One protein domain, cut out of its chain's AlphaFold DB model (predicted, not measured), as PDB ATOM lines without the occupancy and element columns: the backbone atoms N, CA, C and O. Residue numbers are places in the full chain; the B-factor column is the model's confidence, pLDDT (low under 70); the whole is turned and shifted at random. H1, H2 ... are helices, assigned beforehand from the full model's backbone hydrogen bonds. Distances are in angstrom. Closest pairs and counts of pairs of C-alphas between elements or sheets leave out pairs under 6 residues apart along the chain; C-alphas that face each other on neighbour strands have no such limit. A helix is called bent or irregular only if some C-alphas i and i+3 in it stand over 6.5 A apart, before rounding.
ATOM      1  N   GLY A  56      50.249  26.502  30.913       96.69
ATOM      2  CA  GLY A  56      50.388  27.458  32.003       96.69
ATOM      3  C   GLY A  56      50.037  28.881  31.579       96.69
ATOM      4  O   GLY A  56      49.332  29.560  32.313       96.69
ATOM      5  N   ALA A  57      50.451  29.313  30.387       96.56
ATOM      6  CA  ALA A  57      50.150  30.641  29.861       96.56
ATOM      7  C   ALA A  57      48.646  30.845  29.644       96.56
ATOM      8  O   ALA A  57      48.114  31.857  30.089       96.56
ATOM      9  N   PHE A  58      47.937  29.880  29.046       96.69
ATOM     10  CA  PHE A  58      46.481  29.979  28.873       96.69
ATOM     11  C   PHE A  58      45.733  29.959  30.210       96.69
ATOM     12  O   PHE A  58      44.834  30.772  30.434       96.69
ATOM     13  N   ALA A  59      46.118  29.062  31.121       97.31
ATOM     14  CA  ALA A  59      45.519  29.004  32.452       97.31
ATOM     15  C   ALA A  59      45.782  30.294  33.252       97.31
ATOM     16  O   ALA A  59      44.888  30.811  33.932       97.31
ATOM     17  N   PHE A  60      46.999  30.831  33.144       97.12
ATOM     18  CA  PHE A  60      47.394  32.081  33.775       97.12
ATOM     19  C   PHE A  60      46.637  33.262  33.181       97.12
ATOM     20  O   PHE A  60      46.105  34.040  33.956       97.12
ATOM     21  N   GLN A  61      46.516  33.367  31.855       96.38
ATOM     22  CA  GLN A  61      45.787  34.448  31.187       96.38
ATOM     23  C   GLN A  61      44.357  34.574  31.729       96.38
ATOM     24  O   GLN A  61      43.984  35.630  32.233       96.38
ATOM     25  N   ILE A  62      43.591  33.476  31.727       97.12
ATOM     26  CA  ILE A  62      42.210  33.468  32.236       97.12
ATOM     27  C   ILE A  62      42.182  33.912  33.702       97.12
ATOM     28  O   ILE A  62      41.414  34.792  34.091       97.12
ATOM     29  N   THR A  63      43.032  33.316  34.535       97.38
ATOM     30  CA  THR A  63      43.061  33.623  35.971       97.38
ATOM     31  C   THR A  63      43.479  35.072  36.229       97.38
ATOM     32  O   THR A  63      42.927  35.739  37.108       97.38
ATOM     33  N   TRP A  64      44.439  35.576  35.461       97.31
ATOM     34  CA  TRP A  64      45.000  36.909  35.600       97.31
ATOM     35  C   TRP A  64      43.981  37.980  35.225       97.31
ATOM     36  O   TRP A  64      43.718  38.856  36.048       97.31
ATOM     37  N   ASP A  65      43.326  37.857  34.070       96.75
ATOM     38  CA  ASP A  65      42.300  38.804  33.615       96.75
ATOM     39  C   ASP A  65      41.141  38.886  34.620       96.75
ATOM     40  O   ASP A  65      40.702  39.969  35.019       96.75
ATOM     41  N   LEU A  66      40.683  37.728  35.107       97.62
ATOM     42  CA  LEU A  66      39.605  37.652  36.089       97.62
ATOM     43  C   LEU A  66      40.016  38.221  37.454       97.62
ATOM     44  O   LEU A  66      39.204  38.858  38.128       97.62
ATOM     45  N   SER A  67      41.242  37.957  37.903       97.75
ATOM     46  CA  SER A  67      41.716  38.403  39.218       97.75
ATOM     47  C   SER A  67      41.976  39.906  39.249       97.75
ATOM     48  O   SER A  67      41.505  40.581  40.166       97.75
ATOM     49  N   THR A  68      42.645  40.445  38.230       97.00
ATOM     50  CA  THR A  68      42.917  41.884  38.133       97.00
ATOM     51  C   THR A  68      41.644  42.689  37.921       97.00
ATOM     52  O   THR A  68      41.480  43.705  38.594       97.00
ATOM     53  N   THR A  69      40.697  42.212  37.104       96.38
ATOM     54  CA  THR A  69      39.381  42.865  36.970       96.38
ATOM     55  C   THR A  69      38.667  42.933  38.318       96.38
ATOM     56  O   THR A  69      38.258  44.006  38.747       96.38
ATOM     57  N   ARG A  70      38.584  41.819  39.057       95.50
ATOM     58  CA  ARG A  70      37.941  41.811  40.384       95.50
ATOM     59  C   ARG A  70      38.642  42.716  41.388       95.50
ATOM     60  O   ARG A  70      37.980  43.377  42.186       95.50
ATOM     61  N   LEU A  71      39.972  42.737  41.369       97.50
ATOM     62  CA  LEU A  71      40.751  43.610  42.237       97.50
ATOM     63  C   LEU A  71      40.445  45.081  41.937       97.50
ATOM     64  O   LEU A  71      40.153  45.849  42.854       97.50
ATOM     65  N   TRP A  72      40.456  45.455  40.658       95.06
ATOM     66  CA  TRP A  72      40.143  46.808  40.215       95.06
ATOM     67  C   TRP A  72      38.713  47.220  40.574       95.06
ATOM     68  O   TRP A  72      38.495  48.320  41.090       95.06
ATOM     69  N   ASP A  73      37.759  46.316  40.357       95.25
ATOM     70  CA  ASP A  73      36.343  46.520  40.639       95.25
ATOM     71  C   ASP A  73      36.081  46.770  42.121       95.25
ATOM     72  O   ASP A  73      35.295  47.647  42.477       95.25
ATOM     73  N   ASN A  74      36.765  46.021  42.988       94.69
ATOM     74  CA  ASN A  74      36.653  46.180  44.431       94.69
ATOM     75  C   ASN A  74      37.253  47.508  44.903       94.69
ATOM     76  O   ASN A  74      36.664  48.170  45.756       94.69
ATOM     77  N   ILE A  75      38.394  47.915  44.338       96.19
ATOM     78  CA  ILE A  75      39.063  49.173  44.705       96.19
ATOM     79  C   ILE A  75      38.261  50.391  44.229       96.19
ATOM     80  O   ILE A  75      38.195  51.399  44.928       96.19
ATOM     81  N   ASN A  76      37.623  50.310  43.059       94.62
ATOM     82  CA  ASN A  76      36.908  51.433  42.443       94.62
ATOM     83  C   ASN A  76      35.384  51.336  42.581       94.62
ATOM     84  O   ASN A  76      34.639  51.969  41.823       94.62
ATOM     85  N   LYS A  77      34.895  50.539  43.533       90.88
ATOM     86  CA  LYS A  77      33.462  50.343  43.757       90.88
ATOM     87  C   LYS A  77      32.746  51.684  43.955       90.88
ATOM     88  O   LYS A  77      33.198  52.538  44.716       90.88
ATOM     89  N   GLY A  78      31.636  51.882  43.249       87.25
ATOM     90  CA  GLY A  78      30.823  53.102  43.316       87.25
ATOM     91  C   GLY A  78      31.310  54.258  42.436       87.25
ATOM     92  O   GLY A  78      30.606  55.258  42.319       87.25
ATOM     93  N   ARG A  79      32.475  54.136  41.786       88.25
ATOM     94  CA  ARG A  79      32.984  55.114  40.801       88.25
ATOM     95  C   ARG A  79      32.980  54.583  39.373       88.25
ATOM     96  O   ARG A  79      33.295  55.316  38.440       88.25
ATOM     97  N   GLN A  80      32.673  53.307  39.192       88.88
ATOM     98  CA  GLN A  80      32.707  52.677  37.884       88.88
ATOM     99  C   GLN A  80      31.416  52.957  37.130       88.88
ATOM    100  O   GLN A  80      30.336  52.907  37.716       88.88
ATOM    101  N   TRP A  81      31.525  53.166  35.813       89.06
ATOM    102  CA  TRP A  81      30.364  53.368  34.944       89.06
ATOM    103  C   TRP A  81      29.300  52.285  35.153       89.06
ATOM    104  O   TRP A  81      28.133  52.607  35.302       89.06
ATOM    105  N   LYS A  82      29.695  51.013  35.274       87.19
ATOM    106  CA  LYS A  82      28.764  49.902  35.534       87.19
ATOM    107  C   LYS A  82      27.960  50.022  36.839       87.19
ATOM    108  O   LYS A  82      26.846  49.523  36.879       87.19
ATOM    109  N   ASP A  83      28.487  50.699  37.859       86.38
ATOM    110  CA  ASP A  83      27.800  50.890  39.144       86.38
ATOM    111  C   ASP A  83      26.836  52.089  39.098       86.38
ATOM    112  O   ASP A  83      25.845  52.127  39.825       86.38
ATOM    113  N   ILE A  84      27.125  53.086  38.254       84.88
ATOM    114  CA  ILE A  84      26.355  54.338  38.161       84.88
ATOM    115  C   ILE A  84      25.409  54.381  36.956       84.88
ATOM    116  O   ILE A  84      24.465  55.163  36.967       84.88
ATOM    117  N   LYS A  85      25.625  53.538  35.938       85.75
ATOM    118  CA  LYS A  85      24.877  53.528  34.672       85.75
ATOM    119  C   LYS A  85      23.373  53.385  34.884       85.75
ATOM    120  O   LYS A  85      22.626  54.055  34.186       85.75
ATOM    121  N   ALA A  86      22.941  52.554  35.835       83.50
ATOM    122  CA  ALA A  86      21.518  52.341  36.115       83.50
ATOM    123  C   ALA A  86      20.779  53.671  36.352       83.50
ATOM    124  O   ALA A  86      19.742  53.913  35.752       83.50
ATOM    125  N   LYS A  87      21.405  54.594  37.094       77.12
ATOM    126  CA  LYS A  87      20.841  55.916  37.401       77.12
ATOM    127  C   LYS A  87      20.695  56.834  36.185       77.12
ATOM    128  O   LYS A  87      19.880  57.742  36.223       77.12
ATOM    129  N   TYR A  88      21.504  56.636  35.145       72.94
ATOM    130  CA  TYR A  88      21.507  57.480  33.943       72.94
ATOM    131  C   TYR A  88      20.709  56.880  32.784       72.94
ATOM    132  O   TYR A  88      20.365  57.606  31.862       72.94
ATOM    133  N   VAL A  89      20.454  55.569  32.800       75.31
ATOM    134  CA  VAL A  89      19.639  54.903  31.775       75.31
ATOM    135  C   VAL A  89      18.157  54.977  32.132       75.31
ATOM    136  O   VAL A  89      17.372  55.309  31.257       75.31
ATOM    137  N   GLU A  90      17.779  54.771  33.399       66.31
ATOM    138  CA  GLU A  90      16.382  54.964  33.837       66.31
ATOM    139  C   GLU A  90      15.964  56.443  33.755       66.31
ATOM    140  O   GLU A  90      14.905  56.757  33.232       66.31
ATOM    141  N   GLY A  91      16.842  57.378  34.142       57.56
ATOM    142  CA  GLY A  91      16.557  58.816  34.036       57.56
ATOM    143  C   GLY A  91      16.486  59.373  32.606       57.56
ATOM    144  O   GLY A  91      16.192  60.549  32.448       57.56
ATOM    145  N   GLY A  92      16.783  58.566  31.581       53.28
ATOM    146  CA  GLY A  92      16.624  58.942  30.173       53.28
ATOM    147  C   GLY A  92      15.317  58.453  29.540       53.28
ATOM    148  O   GLY A  92      14.970  58.942  28.472       53.28
ATOM    149  N   GLU A  93      14.607  57.512  30.175       53.81
ATOM    150  CA  GLU A  93      13.285  57.035  29.728       53.81
ATOM    151  C   GLU A  93      12.130  57.797  30.407       53.81
ATOM    152  O   GLU A  93      11.027  57.810  29.876       53.81
ATOM    153  N   ASP A  94      12.385  58.480  31.530       53.25
ATOM    154  CA  ASP A  94      11.389  59.294  32.252       53.25
ATOM    155  C   ASP A  94      11.323  60.775  31.782       53.25
ATOM    156  O   ASP A  94      10.537  61.559  32.319       53.25
ATOM    157  N   GLU A  95      12.145  61.182  30.802       53.12
ATOM    158  CA  GLU A  95      12.198  62.553  30.242       53.12
ATOM    159  C   GLU A  95      11.628  62.686  28.803       53.12
ATOM    160  O   GLU A  95      11.794  63.740  28.181       53.12
ATOM    161  N   GLU A  96      10.914  61.678  28.281       47.12
ATOM    162  CA  GLU A  96      10.150  61.743  27.011       47.12
ATOM    163  C   GLU A  96       8.655  61.436  27.224       47.12
ATOM    164  O   GLU A  96       7.816  62.134  26.604       47.12
TER     165      GLU A  96
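Overview. This is residues 56 to 96 of the 96 residues of an uncharacterized protein of Cytospora leucostoma (UniProt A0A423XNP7). A long helix, H1, and a shorter one, H2, follow each other as the two arms of a wide, open V with the link of residues 76 to 80 at its corner, and a tail, residues 91 to 96, runs on beyond H2. The helices do not pack side by side, and the outline is a thin rod spanning 53 by 19 by 6 A. The printed part has 41 residues, with two named helices, H1 then H2, and no named strand; the class is all helix. The whole is extended, with a radius of gyration of the C-alphas of 16.0 A.

Arrangement. The longest helix is H1, residues 56 to 75, and its residues 56 to 71 stand free. H2, residues 81 to 90, is apart from H1, with no C-alpha of the one within 8 A of the other. The link between them, five residues, is tight. Residues 84 to 96, of which 84 to 90 belong to H2, stand free too, as do residues 74 to 79. In H1 every O i to N i+4 pair is within hydrogen-bond range; in H2 3 of 6 are.

Along the chain. H1 has 20 residues and measures 27.6 A, from C-alpha 56 at (50.388, 27.458, 32.003) to C-alpha 75 at (39.063, 49.173, 44.705). H2 has 10 residues and measures 14.1 A, ending with C-alpha 90 at (16.382, 54.964, 33.837). H2 is irregular: C-alphas 83 and 86 are 7.1 A apart.

Size, cuts and confidence. The two C-alphas farthest apart, those of Gly 56 and Glu 96, are 53.1 A apart. Residue 96 is the chain's last. The printed part has no cut and no long link. The mean pLDDT of the printed part is 85.6, and residues 90 to 96 are under 70.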